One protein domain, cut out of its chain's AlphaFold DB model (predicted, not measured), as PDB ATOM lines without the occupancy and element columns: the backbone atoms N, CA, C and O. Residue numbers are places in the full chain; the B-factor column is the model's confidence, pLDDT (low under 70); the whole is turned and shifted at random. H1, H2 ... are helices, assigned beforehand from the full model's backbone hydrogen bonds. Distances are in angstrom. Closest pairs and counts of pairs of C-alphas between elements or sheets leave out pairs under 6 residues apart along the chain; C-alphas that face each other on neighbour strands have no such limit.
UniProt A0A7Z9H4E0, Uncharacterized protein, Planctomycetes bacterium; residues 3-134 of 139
ATOM      1  N   GLU A   3     -39.261 -20.940  10.133       63.34
ATOM      2  CA  GLU A   3     -39.916 -22.264  10.120       63.34
ATOM      3  C   GLU A   3     -39.034 -23.394   9.566       63.34
ATOM      4  O   GLU A   3     -39.135 -24.531  10.023       63.34
ATOM      5  N   GLY A   4     -38.147 -23.093   8.609       74.88
ATOM      6  CA  GLY A   4     -37.258 -24.095   8.007       74.88
ATOM      7  C   GLY A   4     -36.234 -24.660   8.995       74.88
ATOM      8  O   GLY A   4     -36.037 -25.871   9.044       74.88
ATOM      9  N   ASP A   5     -35.655 -23.794   9.830       81.31
ATOM     10  CA  ASP A   5     -34.654 -24.162  10.841       81.31
ATOM     11  C   ASP A   5     -35.274 -24.983  11.987       81.31
ATOM     12  O   ASP A   5     -34.728 -26.002  12.411       81.31
ATOM     13  N   ALA A   6     -36.476 -24.611  12.443       84.44
ATOM     14  CA  ALA A   6     -37.195 -25.363  13.473       84.44
ATOM     15  C   ALA A   6     -37.581 -26.778  13.003       84.44
ATOM     16  O   ALA A   6     -37.429 -27.751  13.748       84.44
ATOM     17  N   LEU A   7     -38.038 -26.913  11.753       88.25
ATOM     18  CA  LEU A   7     -38.388 -28.206  11.164       88.25
ATOM     19  C   LEU A   7     -37.155 -29.101  10.965       88.25
ATOM     20  O   LEU A   7     -37.234 -30.314  11.175       88.25
ATOM     21  N   GLU A   8     -36.018 -28.525  10.572       86.94
ATOM     22  CA  GLU A   8     -34.756 -29.257  10.434       86.94
ATOM     23  C   GLU A   8     -34.249 -29.772  11.786       86.94
ATOM     24  O   GLU A   8     -33.936 -30.962  11.902       86.94
ATOM     25  N   LYS A   9     -34.268 -28.930  12.826       88.88
ATOM     26  CA  LYS A   9     -33.913 -29.319  14.200       88.88
ATOM     27  C   LYS A   9     -34.792 -30.447  14.726       88.88
ATOM     28  O   LYS A   9     -34.276 -31.432  15.249       88.88
ATOM     29  N   MET A  10     -36.109 -30.354  14.540       89.75
ATOM     30  CA  MET A  10     -37.042 -31.394  14.987       89.75
ATOM     31  C   MET A  10     -36.771 -32.739  14.293       89.75
ATOM     32  O   MET A  10     -36.651 -33.766  14.958       89.75
ATOM     33  N   ARG A  11     -36.564 -32.731  12.970       90.38
ATOM     34  CA  ARG A  11     -36.188 -33.939  12.210       90.38
ATOM     35  C   ARG A  11     -34.834 -34.502  12.645       90.38
ATOM     36  O   ARG A  11     -34.642 -35.719  12.608       90.38
ATOM     37  N   ALA A  12     -33.885 -33.645  13.021       90.25
ATOM     38  CA  ALA A  12     -32.591 -34.076  13.537       90.25
ATOM     39  C   ALA A  12     -32.739 -34.797  14.886       90.25
ATOM     40  O   ALA A  12     -32.183 -35.883  15.044       90.25
ATOM     41  N   LEU A  13     -33.553 -34.266  15.805       89.00
ATOM     42  CA  LEU A  13     -33.845 -34.882  17.106       89.00
ATOM     43  C   LEU A  13     -34.540 -36.246  16.976       89.00
ATOM     44  O   LEU A  13     -34.151 -37.207  17.637       89.00
ATOM     45  N   GLU A  14     -35.528 -36.368  16.086       89.81
ATOM     46  CA  GLU A  14     -36.207 -37.648  15.829       89.81
ATOM     47  C   GLU A  14     -35.232 -38.714  15.308       89.81
ATOM     48  O   GLU A  14     -35.247 -39.870  15.743       89.81
ATOM     49  N   ARG A  15     -34.341 -38.319  14.393       92.94
ATOM     50  CA  ARG A  15     -33.307 -39.205  13.843       92.94
ATOM     51  C   ARG A  15     -32.235 -39.549  14.870       92.94
ATOM     52  O   ARG A  15     -31.717 -40.662  14.818       92.94
ATOM     53  N   LEU A  16     -31.916 -38.629  15.782       91.75
ATOM     54  CA  LEU A  16     -30.889 -38.813  16.806       91.75
ATOM     55  C   LEU A  16     -31.213 -40.024  17.678       91.75
ATOM     56  O   LEU A  16     -30.391 -40.930  17.785       91.75
ATOM     57  N   ARG A  17     -32.451 -40.110  18.179       87.94
ATOM     58  CA  ARG A  17     -32.889 -41.233  19.017       87.94
ATOM     59  C   ARG A  17     -32.751 -42.583  18.309       87.94
ATOM     60  O   ARG A  17     -32.289 -43.551  18.902       87.94
ATOM     61  N   SER A  18     -33.111 -42.649  17.024       92.25
ATOM     62  CA  SER A  18     -32.954 -43.872  16.223       92.25
ATOM     63  C   SER A  18     -31.483 -44.260  16.036       92.25
ATOM     64  O   SER A  18     -31.149 -45.446  16.074       92.25
ATOM     65  N   VAL A  19     -30.596 -43.281  15.840       93.00
ATOM     66  CA  VAL A  19     -29.154 -43.524  15.718       93.00
ATOM     67  C   VAL A  19     -28.563 -43.996  17.043       93.00
ATOM     68  O   VAL A  19     -27.801 -44.954  17.027       93.00
ATOM     69  N   GLU A  20     -28.949 -43.404  18.172       90.44
ATOM     70  CA  GLU A  20     -28.471 -43.803  19.503       90.44
ATOM     71  C   GLU A  20     -28.893 -45.232  19.865       90.44
ATOM     72  O   GLU A  20     -28.058 -46.021  20.306       90.44
ATOM     73  N   THR A  21     -30.141 -45.627  19.581       90.50
ATOM     74  CA  THR A  21     -30.577 -47.027  19.748       90.50
ATOM     75  C   THR A  21     -29.742 -47.983  18.898       90.50
ATOM     76  O   THR A  21     -29.248 -48.989  19.396       90.50
ATOM     77  N   ARG A  22     -29.531 -47.660  17.619       92.19
ATOM     78  CA  ARG A  22     -28.712 -48.501  16.735       92.19
ATOM     79  C   ARG A  22     -27.257 -48.549  17.173       92.19
ATOM     80  O   ARG A  22     -26.597 -49.560  16.963       92.19
ATOM     81  N   LEU A  23     -26.748 -47.456  17.731       90.56
ATOM     82  CA  LEU A  23     -25.392 -47.399  18.237       90.56
ATOM     83  C   LEU A  23     -25.261 -48.390  19.391       90.56
ATOM     84  O   LEU A  23     -24.444 -49.289  19.260       90.56
ATOM     85  N   LEU A  24     -26.134 -48.350  20.408       88.06
ATOM     86  CA  LEU A  24     -26.165 -49.335  21.509       88.06
ATOM     87  C   LEU A  24     -26.063 -50.786  21.027       88.06
ATOM     88  O   LEU A  24     -25.224 -51.549  21.502       88.06
ATOM     89  N   GLU A  25     -26.897 -51.150  20.053       90.31
ATOM     90  CA  GLU A  25     -26.936 -52.499  19.478       90.31
ATOM     91  C   GLU A  25     -25.622 -52.884  18.784       90.31
ATOM     92  O   GLU A  25     -25.224 -54.049  18.799       90.31
ATOM     93  N   ARG A  26     -24.945 -51.915  18.158       90.31
ATOM     94  CA  ARG A  26     -23.693 -52.133  17.419       90.31
ATOM     95  C   ARG A  26     -22.461 -52.078  18.300       90.31
ATOM     96  O   ARG A  26     -21.492 -52.770  17.997       90.31
ATOM     97  N   VAL A  27     -22.493 -51.300  19.378       90.44
ATOM     98  CA  VAL A  27     -21.350 -51.199  20.277       90.44
ATOM     99  C   VAL A  27     -21.257 -52.400  21.206       90.44
ATOM    100  O   VAL A  27     -20.158 -52.755  21.604       90.44
ATOM    101  N   ASP A  28     -22.359 -53.080  21.529       90.81
ATOM    102  CA  ASP A  28     -22.298 -54.233  22.432       90.81
ATOM    103  C   ASP A  28     -21.368 -55.371  21.935       90.81
ATOM    104  O   ASP A  28     -20.514 -55.815  22.712       90.81
ATOM    105  N   PRO A  29     -21.431 -55.814  20.662       90.69
ATOM    106  CA  PRO A  29     -20.454 -56.755  20.113       90.69
ATOM    107  C   PRO A  29     -19.012 -56.239  20.174       90.69
ATOM    108  O   PRO A  29     -18.111 -56.988  20.545       90.69
ATOM    109  N   LEU A  30     -18.793 -54.957  19.855       91.38
ATOM    110  CA  LEU A  30     -17.472 -54.326  19.911       91.38
ATOM    111  C   LEU A  30     -16.930 -54.270  21.346       91.38
ATOM    112  O   LEU A  30     -15.766 -54.579  21.582       91.38
ATOM    113  N   ARG A  31     -17.783 -53.934  22.315       92.69
ATOM    114  CA  ARG A  31     -17.474 -53.916  23.745       92.69
ATOM    115  C   ARG A  31     -17.060 -55.296  24.231       92.69
ATOM    116  O   ARG A  31     -16.032 -55.417  24.886       92.69
ATOM    117  N   ARG A  32     -17.840 -56.334  23.912       91.50
ATOM    118  CA  ARG A  32     -17.524 -57.719  24.299       91.50
ATOM    119  C   ARG A  32     -16.207 -58.188  23.690       91.50
ATOM    120  O   ARG A  32     -15.393 -58.784  24.390       91.50
ATOM    121  N   TRP A  33     -15.984 -57.866  22.418       92.06
ATOM    122  CA  TRP A  33     -14.719 -58.137  21.742       92.06
ATOM    123  C   TRP A  33     -13.547 -57.438  22.443       92.06
ATOM    124  O   TRP A  33     -12.549 -58.084  22.751       92.06
ATOM    125  N   LEU A  34     -13.690 -56.145  22.760       92.19
ATOM    126  CA  LEU A  34     -12.643 -55.352  23.400       92.19
ATOM    127  C   LEU A  34     -12.320 -55.863  24.803       92.19
ATOM    128  O   LEU A  34     -11.151 -56.031  25.119       92.19
ATOM    129  N   ILE A  35     -13.332 -56.143  25.628       92.62
ATOM    130  CA  ILE A  35     -13.124 -56.696  26.975       92.62
ATOM    131  C   ILE A  35     -12.343 -58.010  26.885       92.62
ATOM    132  O   ILE A  35     -11.317 -58.145  27.545       92.62
ATOM    133  N   SER A  36     -12.757 -58.921  26.000       91.50
ATOM    134  CA  SER A  36     -12.069 -60.197  25.783       91.50
ATOM    135  C   SER A  36     -10.611 -60.011  25.337       91.50
ATOM    136  O   SER A  36      -9.731 -60.756  25.770       91.50
ATOM    137  N   ASP A  37     -10.330 -59.025  24.479       92.50
ATOM    138  CA  ASP A  37      -8.965 -58.742  24.028       92.50
ATOM    139  C   ASP A  37      -8.096 -58.112  25.127       92.50
ATOM    140  O   ASP A  37      -6.918 -58.453  25.272       92.50
ATOM    141  N   LEU A  38      -8.676 -57.219  25.934       92.62
ATOM    142  CA  LEU A  38      -7.997 -56.591  27.066       92.62
ATOM    143  C   LEU A  38      -7.716 -57.597  28.181       92.62
ATOM    144  O   LEU A  38      -6.632 -57.553  28.756       92.62
ATOM    145  N   GLU A  39      -8.628 -58.532  28.449       91.81
ATOM    146  CA  GLU A  39      -8.402 -59.661  29.358       91.81
ATOM    147  C   GLU A  39      -7.232 -60.526  28.875       91.81
ATOM    148  O   GLU A  39      -6.300 -60.794  29.632       91.81
ATOM    149  N   ALA A  40      -7.203 -60.880  27.586       90.25
ATOM    150  CA  ALA A  40      -6.088 -61.629  27.014       90.25
ATOM    151  C   ALA A  40      -4.761 -60.847  27.071       90.25
ATOM    152  O   ALA A  40      -3.687 -61.440  27.197       90.25
ATOM    153  N   HIS A  41      -4.797 -59.518  26.952       91.25
ATOM    154  CA  HIS A  41      -3.619 -58.661  27.115       91.25
ATOM    155  C   HIS A  41      -3.115 -58.628  28.556       91.25
ATOM    156  O   HIS A  41      -1.925 -58.828  28.795       91.25
ATOM    157  N   CYS A  42      -4.033 -58.450  29.497       91.44
ATOM    158  CA  CYS A  42      -3.829 -58.510  30.938       91.44
ATOM    159  C   CYS A  42      -3.163 -59.828  31.368       91.44
ATOM    160  O   CYS A  42      -2.104 -59.802  32.005       91.44
ATOM    161  N   ALA A  43      -3.667 -60.959  30.867       89.94
ATOM    162  CA  ALA A  43      -3.080 -62.287  31.044       89.94
ATOM    163  C   ALA A  43      -1.596 -62.345  30.655       89.94
ATOM    164  O   ALA A  43      -0.733 -62.773  31.424       89.94
ATOM    165  N   ARG A  44      -1.257 -61.830  29.463       89.69
ATOM    166  CA  ARG A  44       0.131 -61.764  28.960       89.69
ATOM    167  C   ARG A  44       1.020 -60.811  29.761       89.69
ATOM    168  O   ARG A  44       2.247 -60.882  29.653       89.69
ATOM    169  N   CYS A  45       0.410 -59.891  30.496       88.56
ATOM    170  CA  CYS A  45       1.050 -58.919  31.372       88.56
ATOM    171  C   CYS A  45       1.229 -59.440  32.809       88.56
ATOM    172  O   CYS A  45       1.860 -58.746  33.600       88.56
ATOM    173  N   ALA A  46       0.699 -60.626  33.141       88.94
ATOM    174  CA  ALA A  46       0.553 -61.118  34.516       88.94
ATOM    175  C   ALA A  46      -0.242 -60.152  35.422       88.94
ATOM    176  O   ALA A  46       0.011 -60.048  36.620       88.94
ATOM    177  N   VAL A  47      -1.199 -59.436  34.827       84.00
ATOM    178  CA  VAL A  47      -2.122 -58.521  35.501       84.00
ATOM    179  C   VAL A  47      -3.498 -59.138  35.332       84.00
ATOM    180  O   VAL A  47      -4.118 -58.936  34.306       84.00
ATOM    181  N   GLU A  48      -3.953 -59.952  36.276       79.62
ATOM    182  CA  GLU A  48      -5.302 -60.526  36.243       79.62
ATOM    183  C   GLU A  48      -5.974 -60.381  37.612       79.62
ATOM    184  O   GLU A  48      -5.305 -60.562  38.637       79.62
ATOM    185  N   PRO A  49      -7.289 -60.095  37.653       88.81
ATOM    186  CA  PRO A  49      -8.198 -59.869  36.515       88.81
ATOM    187  C   PRO A  49      -8.010 -58.494  35.836       88.81
ATOM    188  O   PRO A  49      -7.222 -57.668  36.298       88.81
ATOM    189  N   LEU A  50      -8.742 -58.241  34.738       91.69
ATOM    190  CA  LEU A  50      -8.846 -56.903  34.134       91.69
ATOM    191  C   LEU A  50      -9.310 -55.887  35.208       91.69
ATOM    192  O   LEU A  50     -10.245 -56.208  35.950       91.69
ATOM    193  N   PRO A  51      -8.706 -54.683  35.312       93.25
ATOM    194  CA  PRO A  51      -9.076 -53.716  36.344       93.25
ATOM    195  C   PRO A  51     -10.566 -53.361  36.320       93.25
ATOM    196  O   PRO A  51     -11.157 -53.146  35.255       93.25
ATOM    197  N   VAL A  52     -11.177 -53.270  37.503       93.12
ATOM    198  CA  VAL A  52     -12.624 -53.045  37.643       93.12
ATOM    199  C   VAL A  52     -13.052 -51.702  37.056       93.12
ATOM    200  O   VAL A  52     -14.129 -51.598  36.475       93.12
ATOM    201  N   GLU A  53     -12.189 -50.691  37.131       93.81
ATOM    202  CA  GLU A  53     -12.414 -49.357  36.579       93.81
ATOM    203  C   GLU A  53     -12.524 -49.398  35.052       93.81
ATOM    204  O   GLU A  53     -13.362 -48.708  34.473       93.81
ATOM    205  N   VAL A  54     -11.732 -50.255  34.396       94.44
ATOM    206  CA  VAL A  54     -11.780 -50.457  32.941       94.44
ATOM    207  C   VAL A  54     -13.105 -51.106  32.542       94.44
ATOM    208  O   VAL A  54     -13.773 -50.630  31.623       94.44
ATOM    209  N   ILE A  55     -13.526 -52.152  33.258       93.75
ATOM    210  CA  ILE A  55     -14.804 -52.836  33.004       93.75
ATOM    211  C   ILE A  55     -15.978 -51.876  33.236       93.75
ATOM    212  O   ILE A  55     -16.871 -51.780  32.393       93.75
ATOM    213  N   ALA A  56     -15.972 -51.140  34.349       93.62
ATOM    214  CA  ALA A  56     -17.027 -50.194  34.693       93.62
ATOM    215  C   ALA A  56     -17.155 -49.070  33.655       93.62
ATOM    216  O   ALA A  56     -18.271 -48.687  33.307       93.62
ATOM    217  N   LEU A  57     -16.034 -48.562  33.135       94.06
ATOM    218  CA  LEU A  57     -16.021 -47.537  32.096       94.06
ATOM    219  C   LEU A  57     -16.556 -48.072  30.760       94.06
ATOM    220  O   LEU A  57     -17.468 -47.484  30.183       94.06
ATOM    221  N   LEU A  58     -16.052 -49.218  30.291       93.62
ATOM    222  CA  LEU A  58     -16.526 -49.849  29.052       93.62
ATOM    223  C   LEU A  58     -17.983 -50.325  29.160       93.62
ATOM    224  O   LEU A  58     -18.666 -50.481  28.148       93.62
ATOM    225  N   GLY A  59     -18.478 -50.556  30.374       91.69
ATOM    226  CA  GLY A  59     -19.861 -50.921  30.652       91.69
ATOM    227  C   GLY A  59     -20.869 -49.789  30.446       91.69
ATOM    228  O   GLY A  59     -22.037 -50.099  30.216       91.69
ATOM    229  N   GLN A  60     -20.440 -48.522  30.493       89.56
ATOM    230  CA  GLN A  60     -21.310 -47.342  30.417       89.56
ATOM    231  C   GLN A  60     -21.710 -47.032  28.974       89.56
ATOM    232  O   GLN A  60     -20.862 -46.580  28.202       89.56
ATOM    233  N   PRO A  61     -22.981 -47.224  28.583       82.94
ATOM    234  CA  PRO A  61     -23.394 -47.027  27.199       82.94
ATOM    235  C   PRO A  61     -23.172 -45.596  26.691       82.94
ATOM    236  O   PRO A  61     -22.737 -45.402  25.558       82.94
ATOM    237  N   GLU A  62     -23.382 -44.600  27.552       82.88
ATOM    238  CA  GLU A  62     -23.261 -43.179  27.224       82.88
ATOM    239  C   GLU A  62     -21.823 -42.765  26.894       82.88
ATOM    240  O   GLU A  62     -21.597 -41.811  26.147       82.88
ATOM    241  N   ALA A  63     -20.831 -43.483  27.426       87.88
ATOM    242  CA  ALA A  63     -19.424 -43.189  27.179       87.88
ATOM    243  C   ALA A  63     -19.011 -43.516  25.731       87.88
ATOM    244  O   ALA A  63     -18.127 -42.862  25.175       87.88
ATOM    245  N   TRP A  64     -19.682 -44.479  25.091       87.94
ATOM    246  CA  TRP A  64     -19.352 -44.948  23.743       87.94
ATOM    247  C   TRP A  64     -19.783 -44.016  22.618       87.94
ATOM    248  O   TRP A  64     -19.302 -44.169  21.496       87.94
ATOM    249  N   TRP A  65     -20.673 -43.065  22.894       82.50
ATOM    250  CA  TRP A  65     -21.165 -42.133  21.883       82.50
ATOM    251  C   TRP A  65     -20.837 -40.676  22.141       82.50
ATOM    252  O   TRP A  65     -21.417 -39.789  21.512       82.50
ATOM    253  N   ARG A  66     -19.901 -40.424  23.060       83.00
ATOM    254  CA  ARG A  66     -19.226 -39.130  23.143       83.00
ATOM    255  C   ARG A  66     -18.587 -38.800  21.795       83.00
ATOM    256  O   ARG A  66     -18.201 -39.708  21.055       83.00
ATOM    257  N   ALA A  67     -18.444 -37.507  21.516       80.12
ATOM    258  CA  ALA A  67     -17.839 -37.032  20.282       80.12
ATOM    259  C   ALA A  67     -16.498 -37.745  20.023       80.12
ATOM    260  O   ALA A  67     -15.647 -37.783  20.917       80.12
ATOM    261  N   PRO A  68     -16.301 -38.335  18.832       82.50
ATOM    262  CA  PRO A  68     -15.090 -39.069  18.531       82.50
ATOM    263  C   PRO A  68     -13.897 -38.125  18.510       82.50
ATOM    264  O   PRO A  68     -14.014 -36.956  18.128       82.50
ATOM    265  N   ALA A  69     -12.730 -38.651  18.876       79.75
ATOM    266  CA  ALA A  69     -11.495 -37.887  18.810       79.75
ATOM    267  C   ALA A  69     -11.268 -37.349  17.376       79.75
ATOM    268  O   ALA A  69     -11.586 -38.050  16.398       79.75
ATOM    269  N   PRO A  70     -10.748 -36.112  17.233       69.69
ATOM    270  CA  PRO A  70     -10.489 -35.512  15.929       69.69
ATOM    271  C   PRO A  70      -9.551 -36.393  15.096       69.69
ATOM    272  O   PRO A  70      -8.698 -37.091  15.642       69.69
ATOM    273  N   ASP A  71      -9.738 -36.374  13.771       63.66
ATOM    274  CA  ASP A  71      -9.053 -37.263  12.828       63.66
ATOM    275  C   ASP A  71      -7.528 -37.229  12.988       63.66
ATOM    276  O   ASP A  71      -6.842 -36.330  12.505       63.66
ATOM    277  N   SER A  72      -6.979 -38.275  13.596       52.41
ATOM    278  CA  SER A  72      -5.559 -38.601  13.537       52.41
ATOM    279  C   SER A  72      -5.332 -39.698  12.491       52.41
ATOM    280  O   SER A  72      -4.904 -40.800  12.822       52.41
ATOM    281  N   GLY A  73      -5.701 -39.442  11.229       59.09
ATOM    282  CA  GLY A  73      -5.320 -40.283  10.083       59.09
ATOM    283  C   GLY A  73      -5.617 -41.784  10.219       59.09
ATOM    284  O   GLY A  73      -4.774 -42.600   9.835       59.09
ATOM    285  N   ALA A  74      -6.772 -42.153  10.786       68.88
ATOM    286  CA  ALA A  74      -7.156 -43.550  10.971       68.88
ATOM    287  C   ALA A  74      -7.237 -44.272   9.614       68.88
ATOM    288  O   ALA A  74      -8.037 -43.917   8.753       68.88
ATOM    289  N   GLN A  75      -6.384 -45.279   9.427       79.44
ATOM    290  CA  GLN A  75      -6.251 -46.045   8.176       79.44
ATOM    291  C   GLN A  75      -6.545 -47.537   8.367       79.44
ATOM    292  O   GLN A  75      -6.582 -48.301   7.409       79.44
ATOM    293  N   THR A  76      -6.725 -47.967   9.616       85.00
ATOM    294  CA  THR A  76      -6.966 -49.366   9.986       85.00
ATOM    295  C   THR A  76      -8.048 -49.458  11.062       85.00
ATOM    296  O   THR A  76      -8.147 -48.533  11.877       85.00
ATOM    297  N   PRO A  77      -8.784 -50.580  11.166       83.62
ATOM    298  CA  PRO A  77      -9.762 -50.784  12.238       83.62
ATOM    299  C   PRO A  77      -9.195 -50.561  13.644       83.62
ATOM    300  O   PRO A  77      -9.852 -49.964  14.489       83.62
ATOM    301  N   ALA A  78      -7.941 -50.964  13.882       84.94
ATOM    302  CA  ALA A  78      -7.260 -50.756  15.160       84.94
ATOM    303  C   ALA A  78      -7.037 -49.265  15.473       84.94
ATOM    304  O   ALA A  78      -7.265 -48.832  16.596       84.94
ATOM    305  N   SER A  79      -6.635 -48.458  14.484       84.69
ATOM    306  CA  SER A  79      -6.534 -47.000  14.664       84.69
ATOM    307  C   SER A  79      -7.904 -46.322  14.765       84.69
ATOM    308  O   SER A  79      -8.044 -45.343  15.491       84.69
ATOM    309  N   THR A  80      -8.925 -46.846  14.078       87.69
ATOM    310  CA  THR A  80     -10.302 -46.340  14.157       87.69
ATOM    311  C   THR A  80     -10.902 -46.593  15.539       87.69
ATOM    312  O   THR A  80     -11.582 -45.724  16.074       87.69
ATOM    313  N   LEU A  81     -10.584 -47.731  16.162       87.50
ATOM    314  CA  LEU A  81     -10.986 -48.065  17.528       87.50
ATOM    315  C   LEU A  81     -10.558 -46.988  18.541       87.50
ATOM    316  O   LEU A  81     -11.317 -46.635  19.436       87.50
ATOM    317  N   LEU A  82      -9.373 -46.398  18.373       86.56
ATOM    318  CA  LEU A  82      -8.872 -45.348  19.268       86.56
ATOM    319  C   LEU A  82      -9.625 -44.017  19.139       86.56
ATOM    320  O   LEU A  82      -9.423 -43.119  19.955       86.56
ATOM    321  N   ARG A  83     -10.508 -43.874  18.145       86.00
ATOM    322  CA  ARG A  83     -11.358 -42.687  18.003       86.00
ATOM    323  C   ARG A  83     -12.518 -42.668  18.986       86.00
ATOM    324  O   ARG A  83     -13.081 -41.598  19.204       86.00
ATOM    325  N   PHE A  84     -12.869 -43.814  19.571       89.19
ATOM    326  CA  PHE A  84     -13.849 -43.890  20.647       89.19
ATOM    327  C   PHE A  84     -13.197 -43.377  21.942       89.19
ATOM    328  O   PHE A  84     -12.285 -44.035  22.453       89.19
ATOM    329  N   PRO A  85     -13.642 -42.240  22.512       87.50
ATOM    330  CA  PRO A  85     -12.983 -41.638  23.675       87.50
ATOM    331  C   PRO A  85     -12.924 -42.581  24.879       87.50
ATOM    332  O   PRO A  85     -11.885 -42.702  25.523       87.50
ATOM    333  N   VAL A  86     -14.009 -43.332  25.108       91.81
ATOM    334  CA  VAL A  86     -14.101 -44.341  26.173       91.81
ATOM    335  C   VAL A  86     -12.998 -45.396  26.086       91.81
ATOM    336  O   VAL A  86     -12.518 -45.870  27.112       91.81
ATOM    337  N   ILE A  87     -12.549 -45.742  24.876       92.19
ATOM    338  CA  ILE A  87     -11.467 -46.707  24.681       92.19
ATOM    339  C   ILE A  87     -10.135 -46.069  25.060       92.19
ATOM    340  O   ILE A  87      -9.364 -46.682  25.788       92.19
ATOM    341  N   GLY A  88      -9.875 -44.832  24.635       89.94
ATOM    342  CA  GLY A  88      -8.678 -44.099  25.055       89.94
ATOM    343  C   GLY A  88      -8.580 -43.966  26.579       89.94
ATOM    344  O   GLY A  88      -7.534 -44.258  27.157       89.94
ATOM    345  N   GLU A  89      -9.686 -43.607  27.233       91.75
ATOM    346  CA  GLU A  89      -9.799 -43.531  28.696       91.75
ATOM    347  C   GLU A  89      -9.553 -44.904  29.359       91.75
ATOM    348  O   GLU A  89      -8.757 -45.013  30.293       91.75
ATOM    349  N   ALA A  90     -10.163 -45.973  28.839       94.06
ATOM    350  CA  ALA A  90      -9.966 -47.337  29.330       94.06
ATOM    351  C   ALA A  90      -8.506 -47.804  29.203       94.06
ATOM    352  O   ALA A  90      -7.961 -48.407  30.127       94.06
ATOM    353  N   LEU A  91      -7.851 -47.498  28.083       92.88
ATOM    354  CA  LEU A  91      -6.447 -47.839  27.864       92.88
ATOM    355  C   LEU A  91      -5.507 -47.036  28.765       92.88
ATOM    356  O   LEU A  91      -4.500 -47.579  29.216       92.88
ATOM    357  N   ALA A  92      -5.837 -45.779  29.067       92.12
ATOM    358  CA  ALA A  92      -5.077 -44.972  30.016       92.12
ATOM    359  C   ALA A  92      -5.148 -45.554  31.437       92.12
ATOM    360  O   ALA A  92      -4.118 -45.672  32.099       92.12
ATOM    361  N   LEU A  93      -6.336 -45.982  31.879       92.81
ATOM    362  CA  LEU A  93      -6.510 -46.686  33.155       92.81
ATOM    363  C   LEU A  93      -5.731 -48.006  33.173       92.81
ATOM    364  O   LEU A  93      -5.025 -48.306  34.135       92.81
ATOM    365  N   LEU A  94      -5.812 -48.775  32.086       92.81
ATOM    366  CA  LEU A  94      -5.108 -50.046  31.971       92.81
ATOM    367  C   LEU A  94      -3.584 -49.882  32.004       92.81
ATOM    368  O   LEU A  94      -2.906 -50.705  32.612       92.81
ATOM    369  N   ALA A  95      -3.039 -48.832  31.387       92.06
ATOM    370  CA  ALA A  95      -1.597 -48.586  31.335       92.06
ATOM    371  C   ALA A  95      -0.961 -48.387  32.724       92.06
ATOM    372  O   ALA A  95       0.231 -48.642  32.892       92.06
ATOM    373  N   VAL A  96      -1.747 -47.974  33.725       90.19
ATOM    374  CA  VAL A  96      -1.299 -47.898  35.127       90.19
ATOM    375  C   VAL A  96      -1.050 -49.296  35.700       90.19
ATOM    376  O   VAL A  96      -0.110 -49.489  36.467       90.19
ATOM    377  N   ALA A  97      -1.877 -50.273  35.319       86.94
ATOM    378  CA  ALA A  97      -1.809 -51.642  35.823       86.94
ATOM    379  C   ALA A  97      -0.896 -52.549  34.977       86.94
ATOM    380  O   ALA A  97      -0.170 -53.371  35.528       86.94
ATOM    381  N   CYS A  98      -0.906 -52.402  33.650       87.81
ATOM    382  CA  CYS A  98      -0.120 -53.198  32.706       87.81
ATOM    383  C   CYS A  98       0.853 -52.285  31.937       87.81
ATOM    384  O   CYS A  98       0.431 -51.530  31.063       87.81
ATOM    385  N   PRO A  99       2.171 -52.378  32.201       80.12
ATOM    386  CA  PRO A  99       3.169 -51.482  31.610       80.12
ATOM    387  C   PRO A  99       3.445 -51.770  30.127       80.12
ATOM    388  O   PRO A  99       4.200 -51.043  29.482       80.12
ATOM    389  N   ARG A 100       2.880 -52.852  29.570       88.38
ATOM    390  CA  ARG A 100       3.051 -53.188  28.154       88.38
ATOM    391  C   ARG A 100       2.018 -52.447  27.307       88.38
ATOM    392  O   ARG A 100       0.826 -52.551  27.609       88.38
ATOM    393  N   PRO A 101       2.444 -51.796  26.206       89.00
ATOM    394  CA  PRO A 101       1.527 -51.176  25.263       89.00
ATOM    395  C   PRO A 101       0.471 -52.171  24.790       89.00
ATOM    396  O   PRO A 101       0.787 -53.304  24.415       89.00
ATOM    397  N   TYR A 102      -0.782 -51.738  24.816       89.56
ATOM    398  CA  TYR A 102      -1.871 -52.509  24.248       89.56
ATOM    399  C   TYR A 102      -1.840 -52.407  22.722       89.56
ATOM    400  O   TYR A 102      -1.806 -51.317  22.148       89.56
ATOM    401  N   HIS A 103      -1.883 -53.566  22.072       87.50
ATOM    402  CA  HIS A 103      -2.056 -53.687  20.634       87.50
ATOM    403  C   HIS A 103      -3.246 -54.612  20.383       87.50
ATOM    404  O   HIS A 103      -3.166 -55.775  20.794       87.50
ATOM    405  N   PRO A 104      -4.319 -54.131  19.723       86.44
ATOM    406  CA  PRO A 104      -5.492 -54.948  19.463       86.44
ATOM    407  C   PRO A 104      -5.118 -56.228  18.723       86.44
ATOM    408  O   PRO A 104      -4.470 -56.176  17.669       86.44
ATOM    409  N   SER A 105      -5.518 -57.380  19.257       80.00
ATOM    410  CA  SER A 105      -5.336 -58.639  18.539       80.00
ATOM    411  C   SER A 105      -6.201 -58.637  17.286       80.00
ATOM    412  O   SER A 105      -7.324 -58.148  17.289       80.00
ATOM    413  N   ARG A 106      -5.721 -59.241  16.196       68.81
ATOM    414  CA  ARG A 106      -6.565 -59.428  15.005       68.81
ATOM    415  C   ARG A 106      -7.681 -60.456  15.231       68.81
ATOM    416  O   ARG A 106      -8.688 -60.385  14.540       68.81
ATOM    417  N   ASN A 107      -7.517 -61.359  16.208       64.31
ATOM    418  CA  ASN A 107      -8.346 -62.559  16.379       64.31
ATOM    419  C   ASN A 107      -8.825 -62.772  17.829       64.31
ATOM    420  O   ASN A 107      -9.050 -63.913  18.227       64.31
ATOM    421  N   ALA A 108      -8.938 -61.711  18.636       59.44
ATOM    422  CA  ALA A 108      -9.169 -61.798  20.086       59.44
ATOM    423  C   ALA A 108     -10.350 -62.689  20.511       59.44
ATOM    424  O   ALA A 108     -10.333 -63.263  21.595       59.44
ATOM    425  N   HIS A 109     -11.367 -62.815  19.654       64.19
ATOM    426  CA  HIS A 109     -12.628 -63.449  20.004       64.19
ATOM    427  C   HIS A 109     -13.074 -64.460  18.942       64.19
ATOM    428  O   HIS A 109     -13.825 -64.126  18.028       64.19
ATOM    429  N   GLY A 110     -12.580 -65.700  19.020       64.69
ATOM    430  CA  GLY A 110     -13.082 -66.811  18.196       64.69
ATOM    431  C   GLY A 110     -12.969 -66.609  16.678       64.69
ATOM    432  O   GLY A 110     -13.759 -67.182  15.933       64.69
ATOM    433  N   GLY A 111     -12.024 -65.782  16.215       72.25
ATOM    434  CA  GLY A 111     -11.851 -65.457  14.794       72.25
ATOM    435  C   GLY A 111     -12.723 -64.309  14.270       72.25
ATOM    436  O   GLY A 111     -12.744 -64.084  13.065       72.25
ATOM    437  N   ILE A 112     -13.427 -63.571  15.137       80.00
ATOM    438  CA  ILE A 112     -14.152 -62.362  14.728       80.00
ATOM    439  C   ILE A 112     -13.159 -61.232  14.444       80.00
ATOM    440  O   ILE A 112     -12.408 -60.805  15.329       80.00
ATOM    441  N   GLU A 113     -13.202 -60.727  13.213       84.31
ATOM    442  CA  GLU A 113     -12.406 -59.586  12.774       84.31
ATOM    443  C   GLU A 113     -12.908 -58.268  13.378       84.31
ATOM    444  O   GLU A 113     -14.108 -58.033  13.522       84.31
ATOM    445  N   LEU A 114     -11.970 -57.368  13.676       87.56
ATOM    446  CA  LEU A 114     -12.264 -56.073  14.291       87.56
ATOM    447  C   LEU A 114     -12.991 -55.097  13.345       87.56
ATOM    448  O   LEU A 114     -13.863 -54.354  13.787       87.56
ATOM    449  N   GLY A 115     -12.651 -55.094  12.050       88.44
ATOM    450  CA  GLY A 115     -13.217 -54.163  11.054       88.44
ATOM    451  C   GLY A 115     -14.748 -54.174  11.006       88.44
ATOM    452  O   GLY A 115     -15.363 -53.138  11.262       88.44
ATOM    453  N   PRO A 116     -15.384 -55.345  10.812       90.25
ATOM    454  CA  PRO A 116     -16.842 -55.477  10.812       90.25
ATOM    455  C   PRO A 116     -17.550 -55.024  12.102       90.25
ATOM    456  O   PRO A 116     -18.761 -54.801  12.079       90.25
ATOM    457  N   LEU A 117     -16.830 -54.903  13.222       89.94
ATOM    458  CA  LEU A 117     -17.366 -54.391  14.487       89.94
ATOM    459  C   LEU A 117     -17.199 -52.872  14.604       89.94
ATOM    460  O   LEU A 117     -18.112 -52.179  15.048       89.94
ATOM    461  N   VAL A 118     -16.031 -52.360  14.211       90.31
ATOM    462  CA  VAL A 118     -15.651 -50.954  14.390       90.31
ATOM    463  C   VAL A 118     -16.305 -50.053  13.354       90.31
ATOM    464  O   VAL A 118     -16.879 -49.031  13.731       90.31
ATOM    465  N   ASP A 119     -16.255 -50.419  12.072       89.88
ATOM    466  CA  ASP A 119     -16.658 -49.511  10.993       89.88
ATOM    467  C   ASP A 119     -18.145 -49.116  11.095       89.88
ATOM    468  O   ASP A 119     -18.436 -47.916  11.122       89.88
ATOM    469  N   PRO A 120     -19.103 -50.049  11.295       91.00
ATOM    470  CA  PRO A 120     -20.514 -49.680  11.421       91.00
ATOM    471  C   PRO A 120     -20.824 -48.873  12.688       91.00
ATOM    472  O   PRO A 120     -21.716 -48.021  12.683       91.00
ATOM    473  N   ALA A 121     -20.117 -49.143  13.792       91.56
ATOM    474  CA  ALA A 121     -20.266 -48.378  15.029       91.56
ATOM    475  C   ALA A 121     -19.747 -46.944  14.843       91.56
ATOM    476  O   ALA A 121     -20.391 -45.987  15.275       91.56
ATOM    477  N   MET A 122     -18.628 -46.786  14.134       90.44
ATOM    478  CA  MET A 122     -18.041 -45.483  13.846       90.44
ATOM    479  C   MET A 122     -18.904 -44.673  12.867       90.44
ATOM    480  O   MET A 122     -19.138 -43.487  13.083       90.44
ATOM    481  N   GLU A 123     -19.476 -45.291  11.835       91.00
ATOM    482  CA  GLU A 123     -20.431 -44.613  10.947       91.00
ATOM    483  C   GLU A 123     -21.636 -44.044  11.711       91.00
ATOM    484  O   GLU A 123     -22.053 -42.904  11.483       91.00
ATOM    485  N   LEU A 124     -22.193 -44.822  12.644       92.00
ATOM    486  CA  LEU A 124     -23.313 -44.385  13.478       92.00
ATOM    487  C   LEU A 124     -22.911 -43.263  14.434       92.00
ATOM    488  O   LEU A 124     -23.678 -42.313  14.593       92.00
ATOM    489  N   LEU A 125     -21.720 -43.336  15.025       90.75
ATOM    490  CA  LEU A 125     -21.206 -42.288  15.898       90.75
ATOM    491  C   LEU A 125     -20.966 -40.977  15.128       90.75
ATOM    492  O   LEU A 125     -21.443 -39.929  15.552       90.75
ATOM    493  N   LEU A 126     -20.351 -41.015  13.941       90.12
ATOM    494  CA  LEU A 126     -20.200 -39.818  13.094       90.12
ATOM    495  C   LEU A 126     -21.553 -39.229  12.682       90.12
ATOM    496  O   LEU A 126     -21.739 -38.010  12.681       90.12
ATOM    497  N   LYS A 127     -22.521 -40.090  12.356       92.25
ATOM    498  CA  LYS A 127     -23.883 -39.661  12.031       92.25
ATOM    499  C   LYS A 127     -24.578 -39.014  13.228       92.25
ATOM    500  O   LYS A 127     -25.301 -38.037  13.046       92.25
ATOM    501  N   ARG A 128     -24.378 -39.546  14.436       91.62
ATOM    502  CA  ARG A 128     -24.892 -38.961  15.678       91.62
ATOM    503  C   ARG A 128     -24.369 -37.537  15.849       91.62
ATOM    504  O   ARG A 128     -25.166 -36.627  16.038       91.62
ATOM    505  N   GLU A 129     -23.064 -37.339  15.704       90.38
ATOM    506  CA  GLU A 129     -22.430 -36.022  15.845       90.38
ATOM    507  C   GLU A 129     -22.931 -34.995  14.823       90.38
ATOM    508  O   GLU A 129     -23.176 -33.837  15.162       90.38
ATOM    509  N   ASP A 130     -23.147 -35.409  13.572       91.06
ATOM    510  CA  ASP A 130     -23.775 -34.551  12.562       91.06
ATOM    511  C   ASP A 130     -25.205 -34.144  12.964       91.06
ATOM    512  O   ASP A 130     -25.579 -32.977  12.835       91.06
ATOM    513  N   LEU A 131     -25.997 -35.073  13.508       91.44
ATOM    514  CA  LEU A 131     -27.358 -34.794  13.975       91.44
ATOM    515  C   LEU A 131     -27.383 -33.883  15.210       91.44
ATOM    516  O   LEU A 131     -28.200 -32.967  15.252       91.44
ATOM    517  N   VAL A 132     -26.480 -34.088  16.174       89.69
ATOM    518  CA  VAL A 132     -26.297 -33.220  17.354       89.69
ATOM    519  C   VAL A 132     -25.995 -31.787  16.914       89.69
ATOM    520  O   VAL A 132     -26.669 -30.851  17.353       89.69
ATOM    521  N   ARG A 133     -25.063 -31.619  15.965       88.81
ATOM    522  CA  ARG A 133     -24.705 -30.310  15.403       88.81
ATOM    523  C   ARG A 133     -25.892 -29.628  14.721       88.81
ATOM    524  O   ARG A 133     -26.126 -28.447  14.956       88.81
ATOM    525  N   ARG A 134     -26.661 -30.359  13.907       88.56
ATOM    526  CA  ARG A 134     -27.856 -29.822  13.222       88.56
ATOM    527  C   ARG A 134     -28.998 -29.499  14.179       88.56
ATOM    528  O   ARG A 134     -29.729 -28.542  13.956       88.56
TER     529      ARG A 134
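This is residues 3 to 134 of the 139 residues of an uncharacterized protein of Planctomycetes bacterium (UniProt A0A7Z9H4E0). H1, one long kinked helix, runs the length of a rod; H6 folds back along it, and H2, H3 and H5 form a cluster that packs on H1 through H2 and H3. H4 packs on H6. The printed part has 132 residues with six named helices, H1 to H6 in order along the chain, which hold 93 of them, and no named strand; the class is all helix, and the whole is compact, with a radius of gyration of the C-alphas of 16.3 A and spans of 61 by 27 by 26 A.

H1, residues 3 to 44, and H2, residues 52 to 59, form a helical hairpin; closest C-alphas Arg 31 and Leu 58, 6.8 A. H3, residues 61 to 65, touches H1; closest C-alphas Pro 61 and Leu 24, 6.7 A. H5, residues 85 to 97, touches H2 at a shallow tilt of 14 degrees, opposite ways; closest C-alphas Ala 90 and Val 54, 5.1 A. H6, residues 115 to 134, touches H1 at a shallow tilt of 31 degrees, opposite ways; closest C-alphas Leu 131 and Ala 12, 5.3 A. H4, residues 77 to 81, touches H6; closest C-alphas Pro 77 and Gly 115, 5.0 A. Every O i to N i+4 pair is within hydrogen-bond range in H2 and H4, but 35 of 38 in H1, 7 of 9 in H5, 14 of 16 in H6 and 0 of 1 in H3, with 1 of 2 O i to N i+3 pairs.

H1 begins at C-alpha 3, (-39.916, -22.264, 10.120), and is 59.3 A long, with a kink of 34 degrees near residue 28. H6, 28.5 A, ends at C-alpha 134, (-27.856, -29.822, 13.222).

The two C-alphas farthest apart, Glu 3 and Ala 46, are 61.2 A apart. The printed part has no cut; the links H3 to H4 and H5 to H6 are long. The pLDDT is under 70 at residues 3, 70 to 74 and 106 to 110.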